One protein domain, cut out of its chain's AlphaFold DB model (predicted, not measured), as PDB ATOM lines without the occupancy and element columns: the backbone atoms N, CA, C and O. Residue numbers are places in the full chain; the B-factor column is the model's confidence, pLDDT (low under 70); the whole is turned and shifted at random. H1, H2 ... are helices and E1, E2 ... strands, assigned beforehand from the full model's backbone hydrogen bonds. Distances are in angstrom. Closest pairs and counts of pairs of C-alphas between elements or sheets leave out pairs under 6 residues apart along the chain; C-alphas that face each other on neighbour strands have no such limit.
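This is residues 3 to 112 of the 113 residues of an uncharacterized protein of Pontibacter lucknowensis (UniProt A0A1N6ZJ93). A five-stranded antiparallel sheet, curled like part of a barrel, wraps round one long helix, H2, with the short helix H1 on the same face. The hairpin of E2 and E3 makes an arm at one end, apart from the other named elements. The 110 printed residues include seven named strands and two named helices, in the order E1 E2 E3 E4 E5 E6 H1 H2 E7; the large sheet runs E6 E5 E4 E1 E7, and the class is mixed, helices and strands. The whole is only just compact, close to loose, with a radius of gyration of the C-alphas of 15.5 A, and spans 45 by 33 by 24 A.

Begin at E1, residues 3 to 9, an inner strand between E4, residues 34 to 42, and the edge strand E7, residues 105 to 111. Look for N 5 and O 108, 2.8 A apart, and for N 8 and O 39, 2.9 A apart. Next come E2, residues 17 to 22, and E3, residues 25 to 31, an antiparallel hairpin in which N 18 and O 30 are 2.8 A apart. E3 runs on into E4 across a break of 2 residues, at 78 degrees. E4, E5, residues 48 to 55, and E6, residues 62 to 66, form a meander, each strand the antiparallel neighbour of the one before; N 51 and O 38 are 2.8 A apart, as are N 63 and O 54. H1, residues 69 to 75, is on the sheet at a height of 9.0 A; its closest C-alphas to E5 are those of Leu 70 and Ser 49, 5.3 A apart. H2, residues 81 to 100, is on the same face, and the sheet curls round it; its closest C-alphas to E7 are those of Met 87 and Leu 110, 6.9 A apart. The helical hairpin H1 and H2 touch, H2 with residues 81 to 88 alone, at a steep tilt of 40 degrees, opposite ways; the C-alphas of Leu 74 and Ile 84 come closest, 6.4 A. In both helices every O i to N i+4 pair is within hydrogen-bond range.

Find C-alpha 3 at (146.748, -42.862, 247.689); from there E1 runs 19.9 A. E2 covers 16.6 A, E3 18.3 A, E4 23.4 A, E5 23.2 A, E6 13.3 A and H1 9.8 A. H2 starts at C-alpha 81, (151.850, -38.459, 260.831), and runs 29.0 A; E7, 20.4 A, ends at C-alpha 111, (152.974, -44.550, 248.078).

The C-alphas of Glu 25 and Glu 111 are the two farthest apart, 47.2 A. The printed part has no cut, and no link is long. The mean pLDDT of the printed part is 90.8; residues 57 to 61, between E5 and E6, are under 70.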
ATOM      1  N   VAL A   3     147.782 -43.900 247.632       95.00
ATOM      2  CA  VAL A   3     146.748 -42.862 247.689       95.00
ATOM      3  C   VAL A   3     146.807 -42.054 246.403       95.00
ATOM      4  O   VAL A   3     147.860 -41.536 246.032       95.00
ATOM      5  N   GLU A   4     145.666 -41.960 245.731       96.88
ATOM      6  CA  GLU A   4     145.528 -41.252 244.464       96.88
ATOM      7  C   GLU A   4     144.806 -39.923 244.685       96.88
ATOM      8  O   GLU A   4     143.750 -39.866 245.330       96.88
ATOM      9  N   PHE A   5     145.360 -38.865 244.107       97.50
ATOM     10  CA  PHE A   5     144.836 -37.512 244.157       97.50
ATOM     11  C   PHE A   5     144.512 -37.017 242.752       97.50
ATOM     12  O   PHE A   5     145.213 -37.330 241.790       97.50
ATOM     13  N   GLN A   6     143.483 -36.186 242.653       98.06
ATOM     14  CA  GLN A   6     143.201 -35.349 241.495       98.06
ATOM     15  C   GLN A   6     143.317 -33.892 241.917       98.06
ATOM     16  O   GLN A   6     142.670 -33.474 242.873       98.06
ATOM     17  N   ILE A   7     144.153 -33.147 241.206       97.75
ATOM     18  CA  ILE A   7     144.439 -31.738 241.453       97.75
ATOM     19  C   ILE A   7     143.856 -30.940 240.291       97.75
ATOM     20  O   ILE A   7     144.175 -31.222 239.134       97.75
ATOM     21  N   GLU A   8     143.010 -29.956 240.580       97.81
ATOM     22  CA  GLU A   8     142.324 -29.140 239.572       97.81
ATOM     23  C   GLU A   8     142.379 -27.657 239.923       97.81
ATOM     24  O   GLU A   8     142.125 -27.273 241.060       97.81
ATOM     25  N   LYS A   9     142.683 -26.803 238.946       96.88
ATOM     26  CA  LYS A   9     142.629 -25.353 239.129       96.88
ATOM     27  C   LYS A   9     141.175 -24.909 239.311       96.88
ATOM     28  O   LYS A   9     140.317 -25.244 238.494       96.88
ATOM     29  N   ASN A  10     140.910 -24.105 240.336       95.69
ATOM     30  CA  ASN A  10     139.585 -23.570 240.630       95.69
ATOM     31  C   ASN A  10     139.516 -22.059 240.361       95.69
ATOM     32  O   ASN A  10     139.848 -21.235 241.208       95.69
ATOM     33  N   ASP A  11     139.011 -21.685 239.186       91.69
ATOM     34  CA  ASP A  11     138.852 -20.277 238.788       91.69
ATOM     35  C   ASP A  11     137.552 -19.629 239.308       91.69
ATOM     36  O   ASP A  11     137.295 -18.448 239.077       91.69
ATOM     37  N   THR A  12     136.702 -20.393 240.000       92.38
ATOM     38  CA  THR A  12     135.397 -19.908 240.485       92.38
ATOM     39  C   THR A  12     135.455 -19.356 241.906       92.38
ATOM     40  O   THR A  12     134.581 -18.583 242.317       92.38
ATOM     41  N   ARG A  13     136.479 -19.743 242.673       90.81
ATOM     42  CA  ARG A  13     136.639 -19.335 244.064       90.81
ATOM     43  C   ARG A  13     137.108 -17.882 244.142       90.81
ATOM     44  O   ARG A  13     138.072 -17.471 243.504       90.81
ATOM     45  N   LYS A  14     136.397 -17.086 244.944       89.88
ATOM     46  CA  LYS A  14     136.750 -15.685 245.201       89.88
ATOM     47  C   LYS A  14     137.852 -15.601 246.264       89.88
ATOM     48  O   LYS A  14     137.810 -16.400 247.200       89.88
ATOM     49  N   PRO A  15     138.756 -14.607 246.181       89.06
ATOM     50  CA  PRO A  15     139.715 -14.323 247.241       89.06
ATOM     51  C   PRO A  15     139.041 -14.148 248.603       89.06
ATOM     52  O   PRO A  15     138.018 -13.462 248.707       89.06
ATOM     53  N   TYR A  16     139.620 -14.738 249.651       87.38
ATOM     54  CA  TYR A  16     139.187 -14.482 251.023       87.38
ATOM     55  C   TYR A  16     139.629 -13.090 251.486       87.38
ATOM     56  O   TYR A  16     140.459 -12.437 250.856       87.38
ATOM     57  N   ILE A  17     139.051 -12.610 252.585       89.44
ATOM     58  CA  ILE A  17     139.368 -11.298 253.148       89.44
ATOM     59  C   ILE A  17     140.402 -11.453 254.265       89.44
ATOM     60  O   ILE A  17     140.143 -12.122 255.263       89.44
ATOM     61  N   VAL A  18     141.550 -10.794 254.118       86.44
ATOM     62  CA  VAL A  18     142.585 -10.693 255.152       86.44
ATOM     63  C   VAL A  18     142.270  -9.509 256.057       86.44
ATOM     64  O   VAL A  18     142.113  -8.374 255.596       86.44
ATOM     65  N   LYS A  19     142.204  -9.778 257.362       89.38
ATOM     66  CA  LYS A  19     142.011  -8.773 258.411       89.38
ATOM     67  C   LYS A  19     143.306  -8.585 259.189       89.38
ATOM     68  O   LYS A  19     143.825  -9.538 259.764       89.38
ATOM     69  N   THR A  20     143.814  -7.360 259.238       87.56
ATOM     70  CA  THR A  20     145.003  -7.008 260.021       87.56
ATOM     71  C   THR A  20     144.581  -6.282 261.288       87.56
ATOM     72  O   THR A  20     143.873  -5.277 261.222       87.56
ATOM     73  N   TRP A  21     145.052  -6.768 262.435       92.62
ATOM     74  CA  TRP A  21     144.724  -6.232 263.755       92.62
ATOM     75  C   TRP A  21     145.952  -5.593 264.409       92.62
ATOM     76  O   TRP A  21     147.072  -6.084 264.259       92.62
ATOM     77  N   LYS A  22     145.745  -4.512 265.165       92.81
ATOM     78  CA  LYS A  22     146.743  -3.902 266.052       92.81
ATOM     79  C   LYS A  22     146.197  -3.931 267.478       92.81
ATOM     80  O   LYS A  22     145.390  -3.090 267.865       92.81
ATOM     81  N   GLY A  23     146.601  -4.936 268.255       93.25
ATOM     82  CA  GLY A  23     145.907  -5.262 269.504       93.25
ATOM     83  C   GLY A  23     144.481  -5.732 269.199       93.25
ATOM     84  O   GLY A  23     144.305  -6.645 268.401       93.25
ATOM     85  N   ASN A  24     143.478  -5.069 269.782       93.25
ATOM     86  CA  ASN A  24     142.057  -5.371 269.550       93.25
ATOM     87  C   ASN A  24     141.408  -4.489 268.465       93.25
ATOM     88  O   ASN A  24     140.205  -4.590 268.233       93.25
ATOM     89  N   GLU A  25     142.170  -3.602 267.820       95.38
ATOM     90  CA  GLU A  25     141.665  -2.704 266.778       95.38
ATOM     91  C   GLU A  25     141.912  -3.294 265.381       95.38
ATOM     92  O   GLU A  25     143.038  -3.677 265.052       95.38
ATOM     93  N   LEU A  26     140.866  -3.361 264.550       93.56
ATOM     94  CA  LEU A  26     140.980  -3.737 263.139       93.56
ATOM     95  C   LEU A  26     141.529  -2.546 262.347       93.56
ATOM     96  O   LEU A  26     140.852  -1.530 262.218       93.56
ATOM     97  N   VAL A  27     142.732  -2.680 261.788       94.56
ATOM     98  CA  VAL A  27     143.420  -1.584 261.079       94.56
ATOM     99  C   VAL A  27     143.375  -1.713 259.557       94.56
ATOM    100  O   VAL A  27     143.606  -0.736 258.849       94.56
ATOM    101  N   SER A  28     143.092  -2.903 259.024       90.69
ATOM    102  CA  SER A  28     142.945  -3.118 257.582       90.69
ATOM    103  C   SER A  28     142.077  -4.337 257.302       90.69
ATOM    104  O   SER A  28     142.208  -5.364 257.965       90.69
ATOM    105  N   GLU A  29     141.244  -4.234 256.273       93.62
ATOM    106  CA  GLU A  29     140.465  -5.335 255.718       93.62
ATOM    107  C   GLU A  29     140.574  -5.273 254.192       93.62
ATOM    108  O   GLU A  29     140.133  -4.304 253.570       93.62
ATOM    109  N   LYS A  30     141.242  -6.256 253.584       89.31
ATOM    110  CA  LYS A  30     141.480  -6.294 252.134       89.31
ATOM    111  C   LYS A  30     141.379  -7.727 251.616       89.31
ATOM    112  O   LYS A  30     141.737  -8.646 252.348       89.31
ATOM    113  N   PRO A  31     140.931  -7.945 250.369       88.00
ATOM    114  CA  PRO A  31     141.037  -9.256 249.742       88.00
ATOM    115  C   PRO A  31     142.488  -9.745 249.715       88.00
ATOM    116  O   PRO A  31     143.400  -8.962 249.430       88.00
ATOM    117  N   ALA A  32     142.690 -11.032 249.986       85.75
ATOM    118  CA  ALA A  32     143.957 -11.714 249.783       85.75
ATOM    119  C   ALA A  32     144.384 -11.588 248.317       85.75
ATOM    120  O   ALA A  32     143.558 -11.640 247.399       85.75
ATOM    121  N   ARG A  33     145.687 -11.435 248.079       88.44
ATOM    122  CA  ARG A  33     146.253 -11.371 246.725       88.44
ATOM    123  C   ARG A  33     146.454 -12.774 246.166       88.44
ATOM    124  O   ARG A  33     147.579 -13.213 245.954       88.44
ATOM    125  N   ILE A  34     145.351 -13.477 245.957       90.94
ATOM    126  CA  ILE A  34     145.364 -14.852 245.465       90.94
ATOM    127  C   ILE A  34     145.660 -14.848 243.969       90.94
ATOM    128  O   ILE A  34     145.012 -14.139 243.200       90.94
ATOM    129  N   LEU A  35     146.644 -15.646 243.573       92.38
ATOM    130  CA  LEU A  35     147.063 -15.858 242.192       92.38
ATOM    131  C   LEU A  35     146.329 -17.048 241.570       92.38
ATOM    132  O   LEU A  35     145.918 -16.979 240.413       92.38
ATOM    133  N   ALA A  36     146.140 -18.123 242.336       94.44
ATOM    134  CA  ALA A  36     145.406 -19.302 241.902       94.44
ATOM    135  C   ALA A  36     144.871 -20.102 243.093       94.44
ATOM    136  O   ALA A  36     145.475 -20.109 244.165       94.44
ATOM    137  N   TYR A  37     143.771 -20.818 242.859       96.19
ATOM    138  CA  TYR A  37     143.267 -21.868 243.740       96.19
ATOM    139  C   TYR A  37     143.404 -23.226 243.061       96.19
ATOM    140  O   TYR A  37     143.179 -23.333 241.852       96.19
ATOM    141  N   TYR A  38     143.703 -24.256 243.846       97.06
ATOM    142  CA  TYR A  38     143.720 -25.646 243.413       97.06
ATOM    143  C   TYR A  38     142.922 -26.524 244.378       97.06
ATOM    144  O   TYR A  38     143.156 -26.527 245.582       97.06
ATOM    145  N   ASP A  39     141.995 -27.290 243.824       96.44
ATOM    146  CA  ASP A  39     141.210 -28.302 244.513       96.44
ATOM    147  C   ASP A  39     141.971 -29.633 244.453       96.44
ATOM    148  O   ASP A  39     142.237 -30.152 243.368       96.44
ATOM    149  N   VAL A  40     142.327 -30.192 245.609       96.50
ATOM    150  CA  VAL A  40     143.013 -31.483 245.744       96.50
ATOM    151  C   VAL A  40     142.043 -32.506 246.314       96.50
ATOM    152  O   VAL A  40     141.677 -32.471 247.488       96.50
ATOM    153  N   LYS A  41     141.618 -33.444 245.471       96.88
ATOM    154  CA  LYS A  41     140.654 -34.487 245.815       96.88
ATOM    155  C   LYS A  41     141.342 -35.830 245.997       96.88
ATOM    156  O   LYS A  41     141.966 -36.326 245.063       96.88
ATOM    157  N   ILE A  42     141.146 -36.476 247.144       95.75
ATOM    158  CA  ILE A  42     141.519 -37.883 247.342       95.75
ATOM    159  C   ILE A  42     140.501 -38.748 246.598       95.75
ATOM    160  O   ILE A  42     139.329 -38.804 246.976       95.75
ATOM    161  N   LEU A  43     140.919 -39.440 245.539       94.62
ATOM    162  CA  LEU A  43     139.993 -40.100 244.610       94.62
ATOM    163  C   LEU A  43     139.139 -41.180 245.280       94.62
ATOM    164  O   LEU A  43     137.937 -41.255 245.034       94.62
ATOM    165  N   ARG A  44     139.736 -41.976 246.172       89.50
ATOM    166  CA  ARG A  44     139.047 -43.096 246.827       89.50
ATOM    167  C   ARG A  44     137.948 -42.658 247.798       89.50
ATOM    168  O   ARG A  44     136.967 -43.377 247.959       89.50
ATOM    169  N   THR A  45     138.118 -41.522 248.469       91.56
ATOM    170  CA  THR A  45     137.170 -41.032 249.487       91.56
ATOM    171  C   THR A  45     136.295 -39.898 248.976       91.56
ATOM    172  O   THR A  45     135.269 -39.591 249.575       91.56
ATOM    173  N   GLY A  46     136.701 -39.249 247.886       91.88
ATOM    174  CA  GLY A  46     136.071 -38.044 247.371       91.88
ATOM    175  C   GLY A  46     136.312 -36.796 248.221       91.88
ATOM    176  O   GLY A  46     135.794 -35.740 247.859       91.88
ATOM    177  N   LYS A  47     137.084 -36.902 249.309       93.81
ATOM    178  CA  LYS A  47     137.414 -35.786 250.201       93.81
ATOM    179  C   LYS A  47     138.265 -34.755 249.470       93.81
ATOM    180  O   LYS A  47     139.127 -35.124 248.673       93.81
ATOM    181  N   LEU A  48     137.992 -33.487 249.748       93.88
ATOM    182  CA  LEU A  48     138.575 -32.334 249.076       93.88
ATOM    183  C   LEU A  48     139.352 -31.490 250.083       93.88
ATOM    184  O   LEU A  48     138.867 -31.276 251.192       93.88
ATOM    185  N   SER A  49     140.497 -30.980 249.648       94.12
ATOM    186  CA  SER A  49     141.285 -29.962 250.336       94.12
ATOM    187  C   SER A  49     141.662 -28.875 249.342       94.12
ATOM    188  O   SER A  49     141.933 -29.169 248.176       94.12
ATOM    189  N   ILE A  50     141.642 -27.622 249.775       92.94
ATOM    190  CA  ILE A  50     141.924 -26.475 248.914       92.94
ATOM    191  C   ILE A  50     143.323 -25.948 249.191       92.94
ATOM    192  O   ILE A  50     143.725 -25.789 250.338       92.94
ATOM    193  N   PHE A  51     144.020 -25.634 248.108       94.81
ATOM    194  CA  PHE A  51     145.312 -24.972 248.086       94.81
ATOM    195  C   PHE A  51     145.156 -23.591 247.459       94.81
ATOM    196  O   PHE A  51     144.447 -23.437 246.457       94.81
ATOM    197  N   ASP A  52     145.841 -22.593 248.002       92.44
ATOM    198  CA  ASP A  52     145.927 -21.264 247.411       92.44
ATOM    199  C   ASP A  52     147.363 -20.784 247.269       92.44
ATOM    200  O   ASP A  52     148.203 -20.954 248.147       92.44
ATOM    201  N   ILE A  53     147.648 -20.198 246.109       91.19
ATOM    202  CA  ILE A  53     148.915 -19.533 245.834       91.19
ATOM    203  C   ILE A  53     148.669 -18.045 246.020       91.19
ATOM    204  O   ILE A  53     147.962 -17.420 245.228       91.19
ATOM    205  N   THR A  54     149.252 -17.478 247.066       88.75
ATOM    206  CA  THR A  54     149.107 -16.073 247.438       88.75
ATOM    207  C   THR A  54     150.370 -15.294 247.089       88.75
ATOM    208  O   THR A  54     151.488 -15.717 247.376       88.75
ATOM    209  N   LYS A  55     150.206 -14.108 246.498       83.31
ATOM    210  CA  LYS A  55     151.303 -13.160 246.298       83.31
ATOM    211  C   LYS A  55     151.632 -12.452 247.609       83.31
ATOM    212  O   LYS A  55     150.756 -11.821 248.202       83.31
ATOM    213  N   LEU A  56     152.896 -12.486 248.020       77.75
ATOM    214  CA  LEU A  56     153.353 -11.762 249.204       77.75
ATOM    215  C   LEU A  56     153.368 -10.248 248.944       77.75
ATOM    216  O   LEU A  56     153.773  -9.778 247.883       77.75
ATOM    217  N   ASP A  57     152.927  -9.460 249.927       67.69
ATOM    218  CA  ASP A  57     152.735  -8.013 249.754       67.69
ATOM    219  C   ASP A  57     154.034  -7.225 249.513       67.69
ATOM    220  O   ASP A  57     153.980  -6.166 248.886       67.69
ATOM    221  N   ASN A  58     155.181  -7.749 249.965       62.28
ATOM    222  CA  ASN A  58     156.475  -7.053 249.994       62.28
ATOM    223  C   ASN A  58     157.632  -7.849 249.358       62.28
ATOM    224  O   ASN A  58     158.794  -7.512 249.580       62.28
ATOM    225  N   ALA A  59     157.341  -8.919 248.617       56.31
ATOM    226  CA  ALA A  59     158.359  -9.761 247.996       56.31
ATOM    227  C   ALA A  59     157.950 -10.136 246.570       56.31
ATOM    228  O   ALA A  59     156.764 -10.308 246.287       56.31
ATOM    229  N   ASP A  60     158.937 -10.342 245.698       60.25
ATOM    230  CA  ASP A  60     158.758 -10.974 244.382       60.25
ATOM    231  C   ASP A  60     158.508 -12.493 244.517       60.25
ATOM    232  O   ASP A  60     159.037 -13.286 243.747       60.25
ATOM    233  N   GLY A  61     157.757 -12.912 245.542       62.62
ATOM    234  CA  GLY A  61     157.565 -14.313 245.901       62.62
ATOM    235  C   GLY A  61     156.101 -14.683 246.102       62.62
ATOM    236  O   GLY A  61     155.291 -13.887 246.597       62.62
ATOM    237  N   GLU A  62     155.776 -15.914 245.732       76.06
ATOM    238  CA  GLU A  62     154.519 -16.573 246.055       76.06
ATOM    239  C   GLU A  62     154.645 -17.447 247.311       76.06
ATOM    240  O   GLU A  62     155.685 -18.052 247.576       76.06
ATOM    241  N   MET A  63     153.562 -17.539 248.077       79.69
ATOM    242  CA  MET A  63     153.395 -18.493 249.170       79.69
ATOM    243  C   MET A  63     152.258 -19.446 248.818       79.69
ATOM    244  O   MET A  63     151.214 -19.004 248.345       79.69
ATOM    245  N   LEU A  64     152.467 -20.741 249.047       79.31
ATOM    246  CA  LEU A  64     151.405 -21.735 248.968       79.31
ATOM    247  C   LEU A  64     150.865 -21.983 250.375       79.31
ATOM    248  O   LEU A  64     151.642 -22.296 251.278       79.31
ATOM    249  N   ASP A  65     149.556 -21.863 250.527       80.88
ATOM    250  CA  ASP A  65     148.818 -22.252 251.723       80.88
ATOM    251  C   ASP A  65     147.803 -23.346 251.370       80.88
ATOM    252  O   ASP A  65     147.435 -23.522 250.201       80.88
ATOM    253  N   TYR A  66     147.384 -24.124 252.362       82.06
ATOM    254  CA  TYR A  66     146.371 -25.161 252.197       82.06
ATOM    255  C   TYR A  66     145.524 -25.294 253.455       82.06
ATOM    256  O   TYR A  66     145.978 -25.013 254.561       82.06
ATOM    257  N   ASP A  67     144.274 -25.720 253.290       82.81
ATOM    258  CA  ASP A  67     143.414 -25.940 254.448       82.81
ATOM    259  C   ASP A  67     143.866 -27.144 255.295       82.81
ATOM    260  O   ASP A  67     144.367 -28.154 254.796       82.81
ATOM    261  N   ASP A  68     143.624 -27.070 256.606       78.38
ATOM    262  CA  ASP A  68     143.994 -28.137 257.549       78.38
ATOM    263  C   ASP A  68     143.288 -29.476 257.252       78.38
ATOM    264  O   ASP A  68     143.686 -30.530 257.755       78.38
ATOM    265  N   SER A  69     142.260 -29.472 256.389       88.06
ATOM    266  CA  SER A  69     141.468 -30.664 256.093       88.06
ATOM    267  C   SER A  69     142.292 -31.768 255.437       88.06
ATOM    268  O   SER A  69     141.960 -32.938 255.607       88.06
ATOM    269  N   LEU A  70     143.368 -31.442 254.708       90.94
ATOM    270  CA  LEU A  70     144.183 -32.462 254.040       90.94
ATOM    271  C   LEU A  70     144.830 -33.411 255.045       90.94
ATOM    272  O   LEU A  70     144.854 -34.624 254.824       90.94
ATOM    273  N   TYR A  71     145.323 -32.863 256.153       92.50
ATOM    274  CA  TYR A  71     145.952 -33.652 257.199       92.50
ATOM    275  C   TYR A  71     144.937 -34.616 257.829       92.50
ATOM    276  O   TYR A  71     145.186 -35.821 257.887       92.50
ATOM    277  N   ASP A  72     143.761 -34.111 258.208       91.88
ATOM    278  CA  ASP A  72     142.679 -34.921 258.786       91.88
ATOM    279  C   ASP A  72     142.178 -35.983 257.798       91.88
ATOM    280  O   ASP A  72     142.018 -37.157 258.143       91.88
ATOM    281  N   ASN A  73     142.014 -35.606 256.528       92.50
ATOM    282  CA  ASN A  73     141.591 -36.502 255.458       92.50
ATOM    283  C   ASN A  73     142.552 -37.684 255.269       92.50
ATOM    284  O   ASN A  73     142.091 -38.795 254.999       92.50
ATOM    285  N   LEU A  74     143.861 -37.458 255.406       93.06
ATOM    286  CA  LEU A  74     144.884 -38.501 255.319       93.06
ATOM    287  C   LEU A  74     145.010 -39.301 256.620       93.06
ATOM    288  O   LEU A  74     145.212 -40.515 256.573       93.06
ATOM    289  N   SER A  75     144.833 -38.661 257.775       93.44
ATOM    290  CA  SER A  75     144.845 -39.338 259.075       93.44
ATOM    291  C   SER A  75     143.700 -40.343 259.204       93.44
ATOM    292  O   SER A  75     143.917 -41.468 259.655       93.44
ATOM    293  N   GLU A  76     142.508 -40.010 258.703       92.94
ATOM    294  CA  GLU A  76     141.364 -40.928 258.657       92.94
ATOM    295  C   GLU A  76     141.589 -42.166 257.770       92.94
ATOM    296  O   GLU A  76     140.904 -43.176 257.934       92.94
ATOM    297  N   LEU A  77     142.561 -42.130 256.851       91.06
ATOM    298  CA  LEU A  77     142.976 -43.300 256.068       91.06
ATOM    299  C   LEU A  77     143.918 -44.237 256.842       91.06
ATOM    300  O   LEU A  77     144.343 -45.256 256.295       91.06
ATOM    301  N   GLY A  78     144.241 -43.910 258.096       91.38
ATOM    302  CA  GLY A  78     145.170 -44.665 258.932       91.38
ATOM    303  C   GLY A  78     146.639 -44.426 258.578       91.38
ATOM    304  O   GLY A  78     147.475 -45.279 258.862       91.38
ATOM    305  N   ILE A  79     146.954 -43.303 257.926       93.06
ATOM    306  CA  ILE A  79     148.323 -42.944 257.540       93.06
ATOM    307  C   ILE A  79     149.031 -42.314 258.744       93.06
ATOM    308  O   ILE A  79     148.467 -41.476 259.448       93.06
ATOM    309  N   GLU A  80     150.276 -42.716 258.989       94.19
ATOM    310  CA  GLU A  80     151.074 -42.159 260.080       94.19
ATOM    311  C   GLU A  80     151.473 -40.701 259.817       94.19
ATOM    312  O   GLU A  80     151.756 -40.307 258.687       94.19
ATOM    313  N   LYS A  81     151.557 -39.902 260.887       93.00
ATOM    314  CA  LYS A  81     151.850 -38.459 260.831       93.00
ATOM    315  C   LYS A  81     153.058 -38.099 259.955       93.00
ATOM    316  O   LYS A  81     152.965 -37.208 259.121       93.00
ATOM    317  N   ASN A  82     154.180 -38.792 260.129       93.56
ATOM    318  CA  ASN A  82     155.401 -38.568 259.348       93.56
ATOM    319  C   ASN A  82     155.188 -38.811 257.841       93.56
ATOM    320  O   ASN A  82     155.735 -38.084 257.017       93.56
ATOM    321  N   GLN A  83     154.387 -39.810 257.468       94.38
ATOM    322  CA  GLN A  83     154.033 -40.080 256.075       94.38
ATOM    323  C   GLN A  83     153.071 -39.017 255.538       94.38
ATOM    324  O   GLN A  83     153.240 -38.577 254.404       94.38
ATOM    325  N   ILE A  84     152.115 -38.553 256.349       94.38
ATOM    326  CA  ILE A  84     151.210 -37.453 255.978       94.38
ATOM    327  C   ILE A  84     152.012 -36.195 255.646       94.38
ATOM    328  O   ILE A  84     151.822 -35.622 254.577       94.38
ATOM    329  N   GLU A  85     152.943 -35.792 256.511       92.94
ATOM    330  CA  GLU A  85     153.791 -34.612 256.290       92.94
ATOM    331  C   GLU A  85     154.597 -34.728 254.984       92.94
ATOM    332  O   GLU A  85     154.648 -33.783 254.192       92.94
ATOM    333  N   LEU A  86     155.156 -35.910 254.699       93.62
ATOM    334  CA  LEU A  86     155.855 -36.182 253.437       93.62
ATOM    335  C   LEU A  86     154.924 -36.104 252.218       93.62
ATOM    336  O   LEU A  86     155.324 -35.607 251.165       93.62
ATOM    337  N   MET A  87     153.698 -36.615 252.332       94.44
ATOM    338  CA  MET A  87     152.713 -36.568 251.250       94.44
ATOM    339  C   MET A  87     152.256 -35.141 250.971       94.44
ATOM    340  O   MET A  87     152.212 -34.742 249.810       94.44
ATOM    341  N   ILE A  88     151.973 -34.369 252.020       94.00
ATOM    342  CA  ILE A  88     151.613 -32.955 251.913       94.00
ATOM    343  C   ILE A  88     152.724 -32.190 251.193       94.00
ATOM    344  O   ILE A  88     152.431 -31.496 250.226       94.00
ATOM    345  N   GLY A  89     153.993 -32.387 251.569       93.44
ATOM    346  CA  GLY A  89     155.126 -31.765 250.874       93.44
ATOM    347  C   GLY A  89     155.147 -32.065 249.370       93.44
ATOM    348  O   GLY A  89     155.274 -31.159 248.553       93.44
ATOM    349  N   LYS A  90     154.907 -33.321 248.974       95.12
ATOM    350  CA  LYS A  90     154.840 -33.700 247.551       95.12
ATOM    351  C   LYS A  90     153.642 -33.096 246.814       95.12
ATOM    352  O   LYS A  90     153.747 -32.800 245.625       95.12
ATOM    353  N   ILE A  91     152.502 -32.941 247.484       95.81
ATOM    354  CA  ILE A  91     151.317 -32.286 246.910       95.81
ATOM    355  C   ILE A  91     151.595 -30.792 246.719       95.81
ATOM    356  O   ILE A  91     151.284 -30.257 245.659       95.81
ATOM    357  N   ILE A  92     152.236 -30.151 247.700       94.56
ATOM    358  CA  ILE A  92     152.686 -28.755 247.634       94.56
ATOM    359  C   ILE A  92     153.578 -28.537 246.408       94.56
ATOM    360  O   ILE A  92     153.251 -27.702 245.559       94.56
ATOM    361  N   ASP A  93     154.633 -29.343 246.264       94.56
ATOM    362  CA  ASP A  93     155.552 -29.269 245.121       94.56
ATOM    363  C   ASP A  93     154.797 -29.437 243.796       94.56
ATOM    364  O   ASP A  93     155.051 -28.736 242.811       94.56
ATOM    365  N   LYS A  94     153.818 -30.350 243.769       96.56
ATOM    366  CA  LYS A  94     153.020 -30.618 242.577       96.56
ATOM    367  C   LYS A  94     152.120 -29.447 242.192       96.56
ATOM    368  O   LYS A  94     152.065 -29.097 241.015       96.56
ATOM    369  N   VAL A  95     151.431 -28.843 243.157       95.94
ATOM    370  CA  VAL A  95     150.570 -27.674 242.927       95.94
ATOM    371  C   VAL A  95     151.399 -26.488 242.433       95.94
ATOM    372  O   VAL A  95     151.020 -25.846 241.453       95.94
ATOM    373  N   GLN A  96     152.561 -26.234 243.041       93.94
ATOM    374  CA  GLN A  96     153.472 -25.176 242.590       93.94
ATOM    375  C   GLN A  96     153.951 -25.414 241.158       93.94
ATOM    376  O   GLN A  96     153.879 -24.507 240.328       93.94
ATOM    377  N   GLN A  97     154.375 -26.640 240.838       95.25
ATOM    378  CA  GLN A  97     154.757 -26.998 239.475       95.25
ATOM    379  C   GLN A  97     153.602 -26.742 238.497       95.25
ATOM    380  O   GLN A  97     153.803 -26.117 237.459       95.25
ATOM    381  N   MET A  98     152.389 -27.200 238.820       96.50
ATOM    382  CA  MET A  98     151.220 -27.001 237.960       96.50
ATOM    383  C   MET A  98     150.929 -25.521 237.706       96.50
ATOM    384  O   MET A  98     150.557 -25.171 236.588       96.50
ATOM    385  N   TYR A  99     151.112 -24.662 238.706       95.06
ATOM    386  CA  TYR A  99     150.943 -23.220 238.557       95.06
ATOM    387  C   TYR A  99     151.946 -22.611 237.575       95.06
ATOM    388  O   TYR A  99     151.528 -21.954 236.620       95.06
ATOM    389  N   PHE A 100     153.242 -22.876 237.748       92.88
ATOM    390  CA  PHE A 100     154.271 -22.339 236.852       92.88
ATOM    391  C   PHE A 100     154.189 -22.920 235.434       92.88
ATOM    392  O   PHE A 100     154.414 -22.199 234.463       92.88
ATOM    393  N   ASP A 101     153.795 -24.189 235.303       96.00
ATOM    394  CA  ASP A 101     153.581 -24.853 234.013       96.00
ATOM    395  C   ASP A 101     152.261 -24.421 233.331       96.00
ATOM    396  O   ASP A 101     152.001 -24.801 232.187       96.00
ATOM    397  N   GLY A 102     151.387 -23.673 234.019       94.12
ATOM    398  CA  GLY A 102     150.062 -23.291 233.515       94.12
ATOM    399  C   GLY A 102     149.085 -24.465 233.362       94.12
ATOM    400  O   GLY A 102     148.132 -24.391 232.581       94.12
ATOM    401  N   LYS A 103     149.305 -25.570 234.083       95.75
ATOM    402  CA  LYS A 103     148.454 -26.765 234.040       95.75
ATOM    403  C   LYS A 103     147.164 -26.565 234.833       95.75
ATOM    404  O   LYS A 103     147.162 -26.067 235.957       95.75
ATOM    405  N   LEU A 104     146.060 -27.040 234.253       95.88
ATOM    406  CA  LEU A 104     144.721 -26.913 234.837       95.88
ATOM    407  C   LEU A 104     144.278 -28.147 235.632       95.88
ATOM    408  O   LEU A 104     143.428 -28.023 236.506       95.88
ATOM    409  N   LYS A 105     144.816 -29.330 235.319       96.94
ATOM    410  CA  LYS A 105     144.406 -30.597 235.931       96.94
ATOM    411  C   LYS A 105     145.519 -31.637 235.861       96.94
ATOM    412  O   LYS A 105     146.142 -31.781 234.812       96.94
ATOM    413  N   GLU A 106     145.730 -32.382 236.941       97.06
ATOM    414  CA  GLU A 106     146.678 -33.500 236.980       97.06
ATOM    415  C   GLU A 106     146.293 -34.530 238.053       97.06
ATOM    416  O   GLU A 106     145.666 -34.189 239.054       97.06
ATOM    417  N   ASN A 107     146.671 -35.793 237.845       96.44
ATOM    418  CA  ASN A 107     146.569 -36.826 238.874       96.44
ATOM    419  C   ASN A 107     147.942 -37.032 239.528       96.44
ATOM    420  O   ASN A 107     148.974 -36.922 238.864       96.44
ATOM    421  N   LEU A 108     147.952 -37.356 240.818       96.81
ATOM    422  CA  LEU A 108     149.161 -37.661 241.578       96.81
ATOM    423  C   LEU A 108     148.943 -38.939 242.386       96.81
ATOM    424  O   LEU A 108     147.978 -39.041 243.137       96.81
ATOM    425  N   GLU A 109     149.859 -39.893 242.262       96.94
ATOM    426  CA  GLU A 109     149.846 -41.135 243.034       96.94
ATOM    427  C   GLU A 109     150.999 -41.121 244.034       96.94
ATOM    428  O   GLU A 109     152.151 -40.888 243.661       96.94
ATOM    429  N   LEU A 110     150.698 -41.363 245.310       95.50
ATOM    430  CA  LEU A 110     151.689 -41.384 246.382       95.50
ATOM    431  C   LEU A 110     151.640 -42.712 247.137       95.50
ATOM    432  O   LEU A 110     150.590 -43.141 247.620       95.50
ATOM    433  N   GLU A 111     152.803 -43.349 247.264       92.12
ATOM    434  CA  GLU A 111     152.974 -44.550 248.078       92.12
ATOM    435  C   GLU A 111     153.169 -44.199 249.558       92.12
ATOM    436  O   GLU A 111     154.042 -43.409 249.917       92.12
ATOM    437  N   VAL A 112     152.384 -44.862 250.402       86.69
ATOM    438  CA  VAL A 112     152.514 -44.932 251.858       86.69
ATOM    439  C   VAL A 112     153.278 -46.210 252.192       86.69
ATOM    440  O   VAL A 112     152.791 -47.311 251.882       86.69
TER     441      VAL A 112